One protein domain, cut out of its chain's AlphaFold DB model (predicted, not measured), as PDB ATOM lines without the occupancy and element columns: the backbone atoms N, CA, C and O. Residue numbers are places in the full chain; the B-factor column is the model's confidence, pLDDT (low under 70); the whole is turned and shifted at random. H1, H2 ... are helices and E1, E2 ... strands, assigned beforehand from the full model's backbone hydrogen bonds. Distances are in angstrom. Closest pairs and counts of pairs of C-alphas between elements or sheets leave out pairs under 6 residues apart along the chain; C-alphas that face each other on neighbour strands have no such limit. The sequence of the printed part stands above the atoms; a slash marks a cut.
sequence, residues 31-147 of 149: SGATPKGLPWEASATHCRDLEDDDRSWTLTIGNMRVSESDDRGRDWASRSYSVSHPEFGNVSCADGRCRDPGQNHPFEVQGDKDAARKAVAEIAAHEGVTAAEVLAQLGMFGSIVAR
ATOM      1  N   SER A  31      47.490  27.997  52.361       97.38
ATOM      2  CA  SER A  31      47.182  27.542  53.708       97.38
ATOM      3  C   SER A  31      46.284  28.532  54.428       97.38
ATOM      4  O   SER A  31      46.167  29.702  54.052       97.38
ATOM      5  N   GLY A  32      45.635  28.049  55.478       96.62
ATOM      6  CA  GLY A  32      44.747  28.848  56.299       96.62
ATOM      7  C   GLY A  32      44.196  28.051  57.467       96.62
ATOM      8  O   GLY A  32      44.764  27.041  57.884       96.62
ATOM      9  N   ALA A  33      43.074  28.521  57.995       96.75
ATOM     10  CA  ALA A  33      42.320  27.819  59.015       96.75
ATOM     11  C   ALA A  33      40.821  27.903  58.714       96.75
ATOM     12  O   ALA A  33      40.350  28.851  58.082       96.75
ATOM     13  N   THR A  34      40.075  26.900  59.157       95.69
ATOM     14  CA  THR A  34      38.609  26.907  59.148       95.69
ATOM     15  C   THR A  34      38.058  27.955  60.132       95.69
ATOM     16  O   THR A  34      38.807  28.489  60.957       95.69
ATOM     17  N   PRO A  35      36.742  28.248  60.116       93.75
ATOM     18  CA  PRO A  35      36.123  29.200  61.038       93.75
ATOM     19  C   PRO A  35      36.355  28.892  62.521       93.75
ATOM     20  O   PRO A  35      36.446  29.829  63.314       93.75
ATOM     21  N   LYS A  36      36.468  27.613  62.908       94.50
ATOM     22  CA  LYS A  36      36.817  27.228  64.283       94.50
ATOM     23  C   LYS A  36      38.304  26.945  64.507       94.50
ATOM     24  O   LYS A  36      38.674  26.459  65.570       94.50
ATOM     25  N   GLY A  37      39.163  27.296  63.553       94.38
ATOM     26  CA  GLY A  37      40.614  27.304  63.737       94.38
ATOM     27  C   GLY A  37      41.330  26.001  63.383       94.38
ATOM     28  O   GLY A  37      42.502  25.863  63.721       94.38
ATOM     29  N   LEU A  38      40.677  25.060  62.697       96.06
ATOM     30  CA  LEU A  38      41.335  23.853  62.201       96.06
ATOM     31  C   LEU A  38      42.282  24.238  61.049       96.06
ATOM     32  O   LEU A  38      41.813  24.783  60.044       96.06
ATOM     33  N   PRO A  39      43.599  23.997  61.164       97.62
ATOM     34  CA  PRO A  39      44.546  24.398  60.135       97.62
ATOM     35  C   PRO A  39      44.352  23.562  58.872       97.62
ATOM     36  O   PRO A  39      44.035  22.369  58.943       97.62
ATOM     37  N   TRP A  40      44.594  24.176  57.719       98.12
ATOM     38  CA  TRP A  40      44.633  23.480  56.442       98.12
ATOM     39  C   TRP A  40      45.794  23.951  55.557       98.12
ATOM     40  O   TRP A  40      46.194  25.114  55.593       98.12
ATOM     41  N   GLU A  41      46.319  23.036  54.741       98.06
ATOM     42  CA  GLU A  41      47.299  23.298  53.678       98.06
ATOM     43  C   GLU A  41      46.858  22.567  52.408       98.06
ATOM     44  O   GLU A  41      46.644  21.353  52.424       98.06
ATOM     45  N   ALA A  42      46.747  23.297  51.303       97.19
ATOM     46  CA  ALA A  42      46.500  22.756  49.978       97.19
ATOM     47  C   ALA A  42      47.742  22.934  49.100       97.19
ATOM     48  O   ALA A  42      48.387  23.984  49.118       97.19
ATOM     49  N   SER A  43      48.069  21.925  48.296       96.25
ATOM     50  CA  SER A  43      49.165  22.008  47.333       96.25
ATOM     51  C   SER A  43      48.782  21.425  45.979       96.25
ATOM     52  O   SER A  43      47.956  20.514  45.888       96.25
ATOM     53  N   ALA A  44      49.362  21.997  44.931       95.62
ATOM     54  CA  ALA A  44      49.307  21.493  43.570       95.62
ATOM     55  C   ALA A  44      50.737  21.395  43.048       95.62
ATOM     56  O   ALA A  44      51.483  22.374  43.108       95.62
ATOM     57  N   THR A  45      51.101  20.236  42.520       93.00
ATOM     58  CA  THR A  45      52.438  19.968  41.996       93.00
ATOM     59  C   THR A  45      52.331  19.521  40.551       93.00
ATOM     60  O   THR A  45      51.453  18.734  40.198       93.00
ATOM     61  N   HIS A  46      53.241  20.017  39.718       92.31
ATOM     62  CA  HIS A  46      53.432  19.551  38.352       92.31
ATOM     63  C   HIS A  46      54.911  19.248  38.132       92.31
ATOM     64  O   HIS A  46      55.749  20.153  38.173       92.31
ATOM     65  N   CYS A  47      55.219  17.977  37.899       87.31
ATOM     66  CA  CYS A  47      56.525  17.530  37.447       87.31
ATOM     67  C   CYS A  47      56.402  17.097  35.989       87.31
ATOM     68  O   CYS A  47      55.489  16.362  35.633       87.31
ATOM     69  N   ARG A  48      57.294  17.588  35.136       83.38
ATOM     70  CA  ARG A  48      57.399  17.119  33.763       83.38
ATOM     71  C   ARG A  48      58.859  16.879  33.460       83.38
ATOM     72  O   ARG A  48      59.678  17.795  33.591       83.38
ATOM     73  N   ASP A  49      59.163  15.679  33.011       80.06
ATOM     74  CA  ASP A  49      60.459  15.370  32.443       80.06
ATOM     75  C   ASP A  49      60.324  14.959  30.967       80.06
ATOM     76  O   ASP A  49      59.415  15.420  30.264       80.06
ATOM     77  N   LEU A  50      61.312  14.233  30.442       75.19
ATOM     78  CA  LEU A  50      61.324  13.803  29.042       75.19
ATOM     79  C   LEU A  50      60.311  12.687  28.752       75.19
ATOM     80  O   LEU A  50      59.992  12.456  27.584       75.19
ATOM     81  N   GLU A  51      59.830  12.011  29.787       72.88
ATOM     82  CA  GLU A  51      59.064  10.774  29.714       72.88
ATOM     83  C   GLU A  51      57.686  10.939  30.372       72.88
ATOM     84  O   GLU A  51      56.685  10.526  29.781       72.88
ATOM     85  N   ASP A  52      57.630  11.681  31.480       78.00
ATOM     86  CA  ASP A  52      56.508  11.742  32.408       78.00
ATOM     87  C   ASP A  52      55.928  13.175  32.537       78.00
ATOM     88  O   ASP A  52      56.610  14.196  32.372       78.00
ATOM     89  N   ASP A  53      54.620  13.267  32.801       84.25
ATOM     90  CA  ASP A  53      53.842  14.515  32.969       84.25
ATOM     91  C   ASP A  53      52.937  14.389  34.205       84.25
ATOM     92  O   ASP A  53      51.705  14.355  34.109       84.25
ATOM     93  N   ASP A  54      53.575  14.290  35.367       88.81
ATOM     94  CA  ASP A  54      52.936  13.965  36.636       88.81
ATOM     95  C   ASP A  54      52.309  15.176  37.304       88.81
ATOM     96  O   ASP A  54      52.918  16.242  37.473       88.81
ATOM     97  N   ARG A  55      51.080  14.997  37.777       91.81
ATOM     98  CA  ARG A  55      50.364  16.027  38.528       91.81
ATOM     99  C   ARG A  55      49.826  15.463  39.812       91.81
ATOM    100  O   ARG A  55      49.258  14.380  39.831       91.81
ATOM    101  N   SER A  56      49.937  16.235  40.880       93.69
ATOM    102  CA  SER A  56      49.314  15.870  42.143       93.69
ATOM    103  C   SER A  56      48.676  17.065  42.823       93.69
ATOM    104  O   SER A  56      49.132  18.203  42.705       93.69
ATOM    105  N   TRP A  57      47.601  16.781  43.547       96.38
ATOM    106  CA  TRP A  57      46.913  17.720  44.415       96.38
ATOM    107  C   TRP A  57      46.784  17.106  45.794       96.38
ATOM    108  O   TRP A  57      46.410  15.941  45.933       96.38
ATOM    109  N   THR A  58      47.057  17.892  46.825       97.31
ATOM    110  CA  THR A  58      46.914  17.454  48.214       97.31
ATOM    111  C   THR A  58      46.170  18.503  49.016       97.31
ATOM    112  O   THR A  58      46.439  19.690  48.857       97.31
ATOM    113  N   LEU A  59      45.319  18.069  49.933       98.12
ATOM    114  CA  LEU A  59      44.774  18.896  51.000       98.12
ATOM    115  C   LEU A  59      45.001  18.182  52.327       98.12
ATOM    116  O   LEU A  59      44.587  17.037  52.485       98.12
ATOM    117  N   THR A  60      45.599  18.874  53.282       98.12
ATOM    118  CA  THR A  60      45.614  18.473  54.688       98.12
ATOM    119  C   THR A  60      44.700  19.423  55.447       98.12
ATOM    120  O   THR A  60      44.817  20.632  55.270       98.12
ATOM    121  N   ILE A  61      43.794  18.900  56.266       97.50
ATOM    122  CA  ILE A  61      42.916  19.675  57.150       97.50
ATOM    123  C   ILE A  61      42.800  18.943  58.488       97.50
ATOM    124  O   ILE A  61      42.318  17.810  58.554       97.50
ATOM    125  N   GLY A  62      43.287  19.578  59.555       96.06
ATOM    126  CA  GLY A  62      43.533  18.881  60.814       96.06
ATOM    127  C   GLY A  62      44.418  17.654  60.582       96.06
ATOM    128  O   GLY A  62      45.511  17.764  60.030       96.06
ATOM    129  N   ASN A  63      43.909  16.483  60.956       97.38
ATOM    130  CA  ASN A  63      44.586  15.196  60.799       97.38
ATOM    131  C   ASN A  63      44.219  14.455  59.498       97.38
ATOM    132  O   ASN A  63      44.830  13.436  59.174       97.38
ATOM    133  N   MET A  64      43.230  14.938  58.742       97.75
ATOM    134  CA  MET A  64      42.821  14.319  57.483       97.75
ATOM    135  C   MET A  64      43.691  14.819  56.335       97.75
ATOM    136  O   MET A  64      43.861  16.025  56.150       97.75
ATOM    137  N   ARG A  65      44.161  13.893  55.499       98.12
ATOM    138  CA  ARG A  65      44.821  14.196  54.229       98.12
ATOM    139  C   ARG A  65      44.044  13.590  53.070       98.12
ATOM    140  O   ARG A  65      43.730  12.407  53.077       98.12
ATOM    141  N   VAL A  66      43.783  14.401  52.055       97.44
ATOM    142  CA  VAL A  66      43.181  14.000  50.782       97.44
ATOM    143  C   VAL A  66      44.210  14.219  49.686       97.44
ATOM    144  O   VAL A  66      44.851  15.271  49.645       97.44
ATOM    145  N   SER A  67      44.366  13.256  48.786       96.31
ATOM    146  CA  SER A  67      45.244  13.409  47.630       96.31
ATOM    147  C   SER A  67      44.659  12.843  46.351       96.31
ATOM    148  O   SER A  67      43.929  11.855  46.358       96.31
ATOM    149  N   GLU A  68      45.030  13.488  45.255       95.06
ATOM    150  CA  GLU A  68      44.914  12.997  43.892       95.06
ATOM    151  C   GLU A  68      46.309  12.999  43.267       95.06
ATOM    152  O   GLU A  68      47.036  13.987  43.395       95.06
ATOM    153  N   SER A  69      46.667  11.921  42.579       92.50
ATOM    154  CA  SER A  69      47.888  11.830  41.778       92.50
ATOM    155  C   SER A  69      47.537  11.297  40.395       92.50
ATOM    156  O   SER A  69      46.932  10.238  40.291       92.50
ATOM    157  N   ASP A  70      47.885  12.027  39.344       90.62
ATOM    158  CA  ASP A  70      47.881  11.584  37.947       90.62
ATOM    159  C   ASP A  70      49.347  11.359  37.565       90.62
ATOM    160  O   ASP A  70      50.034  12.299  37.168       90.62
ATOM    161  N   ASP A  71      49.814  10.134  37.786       85.44
ATOM    162  CA  ASP A  71      51.125   9.632  37.381       85.44
ATOM    163  C   ASP A  71      51.042   9.205  35.912       85.44
ATOM    164  O   ASP A  71      50.135   8.461  35.505       85.44
ATOM    165  N   ARG A  72      51.952   9.727  35.096       80.56
ATOM    166  CA  ARG A  72      51.991   9.498  33.653       80.56
ATOM    167  C   ARG A  72      53.303   8.866  33.219       80.56
ATOM    168  O   ARG A  72      53.926   9.372  32.292       80.56
ATOM    169  N   GLY A  73      53.628   7.726  33.817       73.44
ATOM    170  CA  GLY A  73      54.713   6.855  33.375       73.44
ATOM    171  C   GLY A  73      54.612   6.378  31.915       73.44
ATOM    172  O   GLY A  73      53.526   6.221  31.339       73.44
ATOM    173  N   ARG A  74      55.766   6.068  31.311       72.00
ATOM    174  CA  ARG A  74      55.889   5.577  29.919       72.00
ATOM    175  C   ARG A  74      55.119   4.304  29.596       72.00
ATOM    176  O   ARG A  74      54.525   4.212  28.512       72.00
ATOM    177  N   ASP A  75      55.235   3.310  30.472       76.94
ATOM    178  CA  ASP A  75      54.678   1.970  30.264       76.94
ATOM    179  C   ASP A  75      53.298   1.843  30.915       76.94
ATOM    180  O   ASP A  75      52.393   1.231  30.344       76.94
ATOM    181  N   TRP A  76      53.133   2.493  32.068       80.69
ATOM    182  CA  TRP A  76      51.902   2.540  32.841       80.69
ATOM    183  C   TRP A  76      51.705   3.940  33.408       80.69
ATOM    184  O   TRP A  76      52.568   4.458  34.106       80.69
ATOM    185  N   ALA A  77      50.540   4.512  33.137       84.88
ATOM    186  CA  ALA A  77      50.031   5.699  33.794       84.88
ATOM    187  C   ALA A  77      48.969   5.278  34.812       84.88
ATOM    188  O   ALA A  77      48.168   4.376  34.557       84.88
ATOM    189  N   SER A  78      48.895   5.964  35.944       89.06
ATOM    190  CA  SER A  78      47.879   5.707  36.961       89.06
ATOM    191  C   SER A  78      47.298   7.012  37.470       89.06
ATOM    192  O   SER A  78      47.989   8.012  37.638       89.06
ATOM    193  N   ARG A  79      45.993   7.029  37.690       90.94
ATOM    194  CA  ARG A  79      45.331   8.078  38.447       90.94
ATOM    195  C   ARG A  79      44.881   7.469  39.753       90.94
ATOM    196  O   ARG A  79      44.128   6.502  39.753       90.94
ATOM    197  N   SER A  80      45.334   8.038  40.859       93.31
ATOM    198  CA  SER A  80      45.011   7.588  42.202       93.31
ATOM    199  C   SER A  80      44.353   8.684  43.025       93.31
ATOM    200  O   SER A  80      44.608   9.877  42.855       93.31
ATOM    201  N   TYR A  81      43.485   8.251  43.929       95.19
ATOM    202  CA  TYR A  81      42.808   9.065  44.920       95.19
ATOM    203  C   TYR A  81      42.994   8.418  46.284       95.19
ATOM    204  O   TYR A  81      42.895   7.197  46.398       95.19
ATOM    205  N   SER A  82      43.197   9.208  47.332       96.44
ATOM    206  CA  SER A  82      43.267   8.660  48.685       96.44
ATOM    207  C   SER A  82      42.798   9.634  49.750       96.44
ATOM    208  O   SER A  82      42.929  10.851  49.606       96.44
ATOM    209  N   VAL A  83      42.301   9.068  50.845       97.44
ATOM    210  CA  VAL A  83      42.024   9.758  52.100       97.44
ATOM    211  C   VAL A  83      42.739   9.007  53.211       97.44
ATOM    212  O   VAL A  83      42.484   7.822  53.419       97.44
ATOM    213  N   SER A  84      43.614   9.694  53.938       97.00
ATOM    214  CA  SER A  84      44.335   9.126  55.070       97.00
ATOM    215  C   SER A  84      44.127   9.927  56.348       97.00
ATOM    216  O   SER A  84      43.935  11.146  56.334       97.00
ATOM    217  N   HIS A  85      44.148   9.202  57.461       97.12
ATOM    218  CA  HIS A  85      44.020   9.716  58.812       97.12
ATOM    219  C   HIS A  85      44.892   8.876  59.759       97.12
ATOM    220  O   HIS A  85      44.802   7.647  59.704       97.12
ATOM    221  N   PRO A  86      45.698   9.477  60.651       96.06
ATOM    222  CA  PRO A  86      46.561   8.734  61.573       96.06
ATOM    223  C   PRO A  86      45.818   7.695  62.422       96.06
ATOM    224  O   PRO A  86      46.329   6.601  62.633       96.06
ATOM    225  N   GLU A  87      44.603   8.019  62.874       96.38
ATOM    226  CA  GLU A  87      43.819   7.137  63.750       96.38
ATOM    227  C   GLU A  87      42.862   6.202  63.000       96.38
ATOM    228  O   GLU A  87      42.578   5.104  63.471       96.38
ATOM    229  N   PHE A  88      42.350   6.618  61.834       94.31
ATOM    230  CA  PHE A  88      41.321   5.859  61.103       94.31
ATOM    231  C   PHE A  88      41.884   5.056  59.929       94.31
ATOM    232  O   PHE A  88      41.149   4.304  59.297       94.31
ATOM    233  N   GLY A  89      43.178   5.193  59.640       94.50
ATOM    234  CA  GLY A  89      43.843   4.502  58.547       94.50
ATOM    235  C   GLY A  89      43.704   5.225  57.209       94.50
ATOM    236  O   GLY A  89      43.582   6.448  57.137       94.50
ATOM    237  N   ASN A  90      43.790   4.459  56.125       94.62
ATOM    238  CA  ASN A  90      43.813   4.964  54.757       94.62
ATOM    239  C   ASN A  90      42.789   4.215  53.904       94.62
ATOM    240  O   ASN A  90      42.659   2.994  54.026       94.62
ATOM    241  N   VAL A  91      42.130   4.943  53.009       95.81
ATOM    242  CA  VAL A  91      41.388   4.397  51.875       95.81
ATOM    243  C   VAL A  91      41.902   5.038  50.598       95.81
ATOM    244  O   VAL A  91      42.112   6.248  50.529       95.81
ATOM    245  N   SER A  92      42.113   4.226  49.573       94.44
ATOM    246  CA  SER A  92      42.597   4.705  48.283       94.44
ATOM    247  C   SER A  92      41.963   3.941  47.135       94.44
ATOM    248  O   SER A  92      41.479   2.827  47.317       94.44
ATOM    249  N   CYS A  93      41.951   4.542  45.955       91.75
ATOM    250  CA  CYS A  93      41.689   3.828  44.720       91.75
ATOM    251  C   CYS A  93      42.582   4.340  43.601       91.75
ATOM    252  O   CYS A  93      42.901   5.525  43.558       91.75
ATOM    253  N   ALA A  94      42.981   3.448  42.703       90.88
ATOM    254  CA  ALA A  94      43.811   3.788  41.555       90.88
ATOM    255  C   ALA A  94      43.353   3.024  40.316       90.88
ATOM    256  O   ALA A  94      42.873   1.897  40.444       90.88
ATOM    257  N   ASP A  95      43.486   3.647  39.146       89.69
ATOM    258  CA  ASP A  95      43.387   2.969  37.853       89.69
ATOM    259  C   ASP A  95      44.771   2.559  37.326       89.69
ATOM    260  O   ASP A  95      45.809   3.026  37.802       89.69
ATOM    261  N   GLY A  96      44.774   1.665  36.339       86.88
ATOM    262  CA  GLY A  96      45.954   1.334  35.549       86.88
ATOM    263  C   GLY A  96      45.661   1.592  34.080       86.88
ATOM    264  O   GLY A  96      44.732   1.010  33.521       86.88
ATOM    265  N   ARG A  97      46.431   2.472  33.447       86.56
ATOM    266  CA  ARG A  97      46.269   2.840  32.037       86.56
ATOM    267  C   ARG A  97      47.576   2.569  31.311       86.56
ATOM    268  O   ARG A  97      48.605   3.120  31.683       86.56
ATOM    269  N   CYS A  98      47.550   1.773  30.254       84.00
ATOM    270  CA  CYS A  98      48.715   1.567  29.401       84.00
ATOM    271  C   CYS A  98      48.366   1.817  27.928       84.00
ATOM    272  O   CYS A  98      47.262   2.244  27.578       84.00
ATOM    273  N   ARG A  99      49.347   1.606  27.045       78.56
ATOM    274  CA  ARG A  99      49.190   1.827  25.596       78.56
ATOM    275  C   ARG A  99      48.274   0.811  24.926       78.56
ATOM    276  O   ARG A  99      47.750   1.111  23.858       78.56
ATOM    277  N   ASP A 100      48.117  -0.366  25.524       81.12
ATOM    278  CA  ASP A 100      47.175  -1.393  25.093       81.12
ATOM    279  C   ASP A 100      45.891  -1.272  25.930       81.12
ATOM    280  O   ASP A 100      45.863  -1.724  27.075       81.12
ATOM    281  N   PRO A 101      44.800  -0.688  25.395       76.00
ATOM    282  CA  PRO A 101      43.587  -0.466  26.174       76.00
ATOM    283  C   PRO A 101      42.969  -1.753  26.732       76.00
ATOM    284  O   PRO A 101      42.228  -1.686  27.712       76.00
ATOM    285  N   GLY A 102      43.265  -2.914  26.130       80.62
ATOM    286  CA  GLY A 102      42.814  -4.222  26.610       80.62
ATOM    287  C   GLY A 102      43.455  -4.657  27.930       80.62
ATOM    288  O   GLY A 102      42.962  -5.588  28.560       80.62
ATOM    289  N   GLN A 103      44.517  -3.974  28.362       82.00
ATOM    290  CA  GLN A 103      45.222  -4.215  29.621       82.00
ATOM    291  C   GLN A 103      44.973  -3.108  30.656       82.00
ATOM    292  O   GLN A 103      45.610  -3.089  31.705       82.00
ATOM    293  N   ASN A 104      44.048  -2.183  30.387       85.69
ATOM    294  CA  ASN A 104      43.679  -1.174  31.371       85.69
ATOM    295  C   ASN A 104      42.931  -1.814  32.546       85.69
ATOM    296  O   ASN A 104      42.017  -2.621  32.364       85.69
ATOM    297  N   HIS A 105      43.271  -1.381  33.754       84.56
ATOM    298  CA  HIS A 105      42.621  -1.795  34.986       84.56
ATOM    299  C   HIS A 105      41.698  -0.676  35.487       84.56
ATOM    300  O   HIS A 105      42.104   0.491  35.504       84.56
ATOM    301  N   PRO A 106      40.449  -0.994  35.879       86.69
ATOM    302  CA  PRO A 106      39.543  -0.005  36.448       86.69
ATOM    303  C   PRO A 106      40.028   0.454  37.829       86.69
ATOM    304  O   PRO A 106      40.939  -0.127  38.411       86.69
ATOM    305  N   PHE A 107      39.366   1.473  38.379       86.00
ATOM    306  CA  PHE A 107      39.606   1.888  39.757       86.00
ATOM    307  C   PHE A 107      39.311   0.754  40.741       86.00
ATOM    308  O   PHE A 107      38.161   0.332  40.876       86.00
ATOM    309  N   GLU A 108      40.327   0.335  41.489       87.19
ATOM    310  CA  GLU A 108      40.177  -0.623  42.583       87.19
ATOM    311  C   GLU A 108      40.322   0.075  43.932       87.19
ATOM    312  O   GLU A 108      41.302   0.775  44.173       87.19
ATOM    313  N   VAL A 109      39.340  -0.103  44.821       89.50
ATOM    314  CA  VAL A 109      39.368   0.467  46.178       89.50
ATOM    315  C   VAL A 109      40.134  -0.460  47.118       89.50
ATOM    316  O   VAL A 109      39.811  -1.642  47.227       89.50
ATOM    317  N   GLN A 110      41.085   0.099  47.860       89.56
ATOM    318  CA  GLN A 110      41.904  -0.581  48.859       89.56
ATOM    319  C   GLN A 110      41.872   0.179  50.196       89.56
ATOM    320  O   GLN A 110      41.765   1.407  50.214       89.56
ATOM    321  N   GLY A 111      42.009  -0.542  51.313       90.81
ATOM    322  CA  GLY A 111      42.071   0.035  52.666       90.81
ATOM    323  C   GLY A 111      40.747   0.022  53.445       90.81
ATOM    324  O   GLY A 111      39.788  -0.647  53.049       90.81
ATOM    325  N   ASP A 112      40.708   0.731  54.581       91.38
ATOM    326  CA  ASP A 112      39.509   0.830  55.431       91.38
ATOM    327  C   ASP A 112      38.493   1.774  54.782       91.38
ATOM    328  O   ASP A 112      38.648   2.993  54.822       91.38
ATOM    329  N   LYS A 113      37.421   1.213  54.215       86.31
ATOM    330  CA  LYS A 113      36.354   1.974  53.546       86.31
ATOM    331  C   LYS A 113      35.668   2.988  54.468       86.31
ATOM    332  O   LYS A 113      35.129   3.973  53.973       86.31
ATOM    333  N   ASP A 114      35.728   2.799  55.785       93.12
ATOM    334  CA  ASP A 114      35.165   3.749  56.741       93.12
ATOM    335  C   ASP A 114      36.139   4.871  57.134       93.12
ATOM    336  O   ASP A 114      35.710   5.840  57.764       93.12
ATOM    337  N   ALA A 115      37.421   4.799  56.753       92.56
ATOM    338  CA  ALA A 115      38.429   5.797  57.118       92.56
ATOM    339  C   ALA A 115      38.031   7.208  56.662       92.56
ATOM    340  O   ALA A 115      38.058   8.150  57.455       92.56
ATOM    341  N   ALA A 116      37.577   7.346  55.410       95.12
ATOM    342  CA  ALA A 116      37.109   8.623  54.873       95.12
ATOM    343  C   ALA A 116      35.874   9.145  55.621       95.12
ATOM    344  O   ALA A 116      35.802  10.329  55.949       95.12
ATOM    345  N   ARG A 117      34.919   8.261  55.943       96.56
ATOM    346  CA  ARG A 117      33.702   8.629  56.681       96.56
ATOM    347  C   ARG A 117      34.037   9.138  58.082       96.56
ATOM    348  O   ARG A 117      33.509  10.170  58.486       96.56
ATOM    349  N   LYS A 118      34.919   8.439  58.802       97.06
ATOM    350  CA  LYS A 118      35.364   8.811  60.154       97.06
ATOM    351  C   LYS A 118      36.143  10.130  60.145       97.06
ATOM    352  O   LYS A 118      35.833  11.010  60.940       97.06
ATOM    353  N   ALA A 119      37.064  10.312  59.196       96.88
ATOM    354  CA  ALA A 119      37.851  11.541  59.072       96.88
ATOM    355  C   ALA A 119      36.975  12.774  58.775       96.88
ATOM    356  O   ALA A 119      37.127  13.821  59.401       96.88
ATOM    357  N   VAL A 120      35.990  12.644  57.876       97.12
ATOM    358  CA  VAL A 120      35.017  13.720  57.619       97.12
ATOM    359  C   VAL A 120      34.159  13.998  58.850       97.12
ATOM    360  O   VAL A 120      33.875  15.159  59.142       97.12
ATOM    361  N   ALA A 121      33.740  12.957  59.575       97.44
ATOM    362  CA  ALA A 121      32.933  13.109  60.782       97.44
ATOM    363  C   ALA A 121      33.685  13.847  61.903       97.44
ATOM    364  O   ALA A 121      33.073  14.653  62.598       97.44
ATOM    365  N   GLU A 122      34.993  13.631  62.051       97.75
ATOM    366  CA  GLU A 122      35.826  14.369  63.008       97.75
ATOM    367  C   GLU A 122      35.869  15.867  62.687       97.75
ATOM    368  O   GLU A 122      35.596  16.696  63.556       97.75
ATOM    369  N   ILE A 123      36.121  16.227  61.424       97.06
ATOM    370  CA  ILE A 123      36.111  17.631  60.984       97.06
ATOM    371  C   ILE A 123      34.724  18.246  61.189       97.06
ATOM    372  O   ILE A 123      34.603  19.363  61.690       97.06
ATOM    373  N   ALA A 124      33.669  17.513  60.825       96.75
ATOM    374  CA  ALA A 124      32.286  17.943  60.993       96.75
ATOM    375  C   ALA A 124      31.966  18.230  62.472       96.75
ATOM    376  O   ALA A 124      31.402  19.278  62.792       96.75
ATOM    377  N   ALA A 125      32.390  17.345  63.378       96.94
ATOM    378  CA  ALA A 125      32.228  17.516  64.817       96.94
ATOM    379  C   ALA A 125      33.013  18.726  65.347       96.94
ATOM    380  O   ALA A 125      32.447  19.525  66.096       96.94
ATOM    381  N   HIS A 126      34.268  18.907  64.917       96.31
ATOM    382  CA  HIS A 126      35.083  20.068  65.280       96.31
ATOM    383  C   HIS A 126      34.397  21.371  64.852       96.31
ATOM    384  O   HIS A 126      34.102  22.235  65.680       96.31
ATOM    385  N   GLU A 127      34.041  21.478  63.571       94.62
ATOM    386  CA  GLU A 127      33.430  22.669  62.976       94.62
ATOM    387  C   GLU A 127      31.963  22.870  63.383       94.62
ATOM    388  O   GLU A 127      31.432  23.972  63.261       94.62
ATOM    389  N   GLY A 128      31.313  21.868  63.979       95.19
ATOM    390  CA  GLY A 128      29.892  21.916  64.333       95.19
ATOM    391  C   GLY A 128      28.987  22.028  63.105       95.19
ATOM    392  O   GLY A 128      27.996  22.753  63.144       95.19
ATOM    393  N   VAL A 129      29.358  21.344  62.024       95.19
ATOM    394  CA  VAL A 129      28.619  21.274  60.755       95.19
ATOM    395  C   VAL A 129      28.342  19.813  60.401       95.19
ATOM    396  O   VAL A 129      28.809  18.890  61.066       95.19
ATOM    397  N   THR A 130      27.576  19.573  59.350       95.75
ATOM    398  CA  THR A 130      27.315  18.235  58.813       95.75
ATOM    399  C   THR A 130      28.424  17.774  57.867       95.75
ATOM    400  O   THR A 130      29.105  18.580  57.237       95.75
ATOM    401  N   ALA A 131      28.559  16.456  57.678       94.88
ATOM    402  CA  ALA A 131      29.496  15.883  56.706       94.88
ATOM    403  C   ALA A 131      29.272  16.412  55.275       94.88
ATOM    404  O   ALA A 131      30.231  16.670  54.553       94.88
ATOM    405  N   ALA A 132      28.016  16.625  54.871       94.19
ATOM    406  CA  ALA A 132      27.688  17.190  53.563       94.19
ATOM    407  C   ALA A 132      28.213  18.627  53.404       94.19
ATOM    408  O   ALA A 132      28.738  18.985  52.348       94.19
ATOM    409  N   GLU A 133      28.126  19.438  54.461       94.88
ATOM    410  CA  GLU A 133      28.680  20.794  54.474       94.88
ATOM    411  C   GLU A 133      30.208  20.770  54.421       94.88
ATOM    412  O   GLU A 133      30.784  21.568  53.681       94.88
ATOM    413  N   VAL A 134      30.866  19.817  55.099       95.62
ATOM    414  CA  VAL A 134      32.316  19.601  54.952       95.62
ATOM    415  C   VAL A 134      32.661  19.359  53.482       95.62
ATOM    416  O   VAL A 134      33.438  20.119  52.911       95.62
ATOM    417  N   LEU A 135      32.040  18.373  52.826       95.56
ATOM    418  CA  LEU A 135      32.325  18.047  51.420       95.56
ATOM    419  C   LEU A 135      32.124  19.249  50.485       95.56
ATOM    420  O   LEU A 135      32.952  19.492  49.605       95.56
ATOM    421  N   ALA A 136      31.073  20.043  50.700       94.00
ATOM    422  CA  ALA A 136      30.837  21.269  49.941       94.00
ATOM    423  C   ALA A 136      31.925  22.334  50.190       94.00
ATOM    424  O   ALA A 136      32.317  23.077  49.277       94.00
ATOM    425  N   GLN A 137      32.455  22.418  51.414       94.50
ATOM    426  CA  GLN A 137      33.550  23.328  51.739       94.50
ATOM    427  C   GLN A 137      34.879  22.909  51.096       94.50
ATOM    428  O   GLN A 137      35.607  23.788  50.630       94.50
ATOM    429  N   LEU A 138      35.133  21.608  50.942       95.00
ATOM    430  CA  LEU A 138      36.368  21.062  50.363       95.00
ATOM    431  C   LEU A 138      36.503  21.223  48.832       95.00
ATOM    432  O   LEU A 138      37.573  20.959  48.284       95.00
ATOM    433  N   GLY A 139      35.449  21.625  48.111       92.38
ATOM    434  CA  GLY A 139      35.514  21.851  46.659       92.38
ATOM    435  C   GLY A 139      35.917  20.594  45.877       92.38
ATOM    436  O   GLY A 139      35.311  19.534  46.048       92.38
ATOM    437  N   MET A 140      36.950  20.687  45.029       94.06
ATOM    438  CA  MET A 140      37.460  19.530  44.278       94.06
ATOM    439  C   MET A 140      37.869  18.360  45.187       94.06
ATOM    440  O   MET A 140      37.594  17.209  44.856       94.06
ATOM    441  N   PHE A 141      38.429  18.636  46.372       95.31
ATOM    442  CA  PHE A 141      38.807  17.593  47.330       95.31
ATOM    443  C   PHE A 141      37.583  16.900  47.935       95.31
ATOM    444  O   PHE A 141      37.619  15.700  48.188       95.31
ATOM    445  N   GLY A 142      36.461  17.610  48.078       93.94
ATOM    446  CA  GLY A 142      35.191  17.013  48.497       93.94
ATOM    447  C   GLY A 142      34.681  15.975  47.499       93.94
ATOM    448  O   GLY A 142      34.176  14.930  47.899       93.94
ATOM    449  N   SER A 143      34.896  16.210  46.200       92.81
ATOM    450  CA  SER A 143      34.553  15.241  45.149       92.81
ATOM    451  C   SER A 143      35.436  13.993  45.192       92.81
ATOM    452  O   SER A 143      34.974  12.918  44.827       92.81
ATOM    453  N   ILE A 144      36.689  14.119  45.643       92.94
ATOM    454  CA  ILE A 144      37.582  12.976  45.869       92.94
ATOM    455  C   ILE A 144      37.079  12.152  47.053       92.94
ATOM    456  O   ILE A 144      36.868  10.952  46.917       92.94
ATOM    457  N   VAL A 145      36.838  12.801  48.193       94.06
ATOM    458  CA  VAL A 145      36.370  12.133  49.415       94.06
ATOM    459  C   VAL A 145      35.036  11.419  49.180       94.06
ATOM    460  O   VAL A 145      34.873  10.279  49.603       94.06
ATOM    461  N   ALA A 146      34.113  12.037  48.437       93.44
ATOM    462  CA  ALA A 146      32.813  11.457  48.106       93.44
ATOM    463  C   ALA A 146      32.890  10.140  47.310       93.44
ATOM    464  O   ALA A 146      31.909   9.406  47.271       93.44
ATOM    465  N   ARG A 147      34.037   9.801  46.704       89.81
ATOM    466  CA  ARG A 147      34.244   8.498  46.042       89.81
ATOM    467  C   ARG A 147      34.305   7.328  47.027       89.81
ATOM    468  O   ARG A 147      34.212   6.183  46.594       89.81
TER     469      ARG A 147
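What this domain is: This is residues 31 to 147 of the 149 residues of the protein "Hypothetical protein" of Neobodo designis (UniProt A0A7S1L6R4). A twisted wall of seven strands, E1 to E7 in chain order, has helices over one face and no named helix over the other. H1 and H3 pack on that face, and H2 packs on both of them, farther from the sheet. The printed part has 117 residues, with seven named strands followed by three named helices; the sheet is antiparallel throughout and the class is mixed, helices and strands. The whole is only just compact, close to loose, with a radius of gyration of the C-alphas of 15.7 A, and elongated, spanning 49 by 27 by 23 A.

Where its parts are: E1, residues 31 to 33, begins at C-alpha 31 (47.182, 27.542, 53.708) and is 7.2 A long. E2, residues 39 to 48, is 30.2 A long, and E3, residues 53 to 61, 27.0 A. E4, residues 64 to 72, is 26.0 A long, E5, residues 76 to 85, 28.1 A, and E6, residues 89 to 98, 29.7 A. E7, residues 105 to 111, is 17.8 A long. H1, residues 115 to 127, begins at C-alpha 115 (38.429, 5.797, 57.118) and is 18.5 A long. H2, residues 131 to 137, is 9.8 A long; H3, residues 140 to 147, is 11.6 A long and ends at C-alpha 147 (34.244, 8.498, 46.042).

How they stand to each other: The strands form a meander, each the antiparallel neighbour of the one before, with edge strands E1 and E7. The hairpin E1 and E2 has N 32 and O 40 at 3.0 A, within hydrogen-bond range. So are N 67 and O 82 of the hairpin E4 and E5, at 2.9 A, and N 110 and O 92 of the hairpin E6 and E7, at 2.8 A. H1 and H3 lie on the same face, making two layers, helices over a sheet. H1, 8.9 A in height over the sheet, lies over E5 and runs slantwise to it at 49 degrees on the local plane; with 2 of its C-alphas falling on E4, it is only just not over E4. H3, at a height of 8.6 A, only just lies over E4 and E5, with 3 C-alphas falling on each, and runs across E4 at 86 degrees on the local plane. The closest C-alphas of E4 and H3, Val 66 and Phe 141, are 6.6 A apart. H2 is not on the sheet. It touches H1, by residues 120 to 124 of H1 alone, about perpendicular at 77 degrees; the closest C-alphas, Ala 124 and Ala 131, are 5.5 A apart. H2 and H3 form a helical hairpin and touch at a shallow tilt of 28 degrees, opposite ways, with the C-alphas of Leu 135 and Gly 142 closest at 4.2 A. Every O i to N i+4 pair is within hydrogen-bond range in H1 and H2, and 3 of 4 in H3.

The domain as a whole: The two C-alphas farthest apart, those of Lys 36 and Asp 100, are 49.6 A apart. The printed part has no cut and no long link; E6 to E7 is a short link and the others are tight. The mean pLDDT of the printed part is 91.7, and no printed residue is under 70.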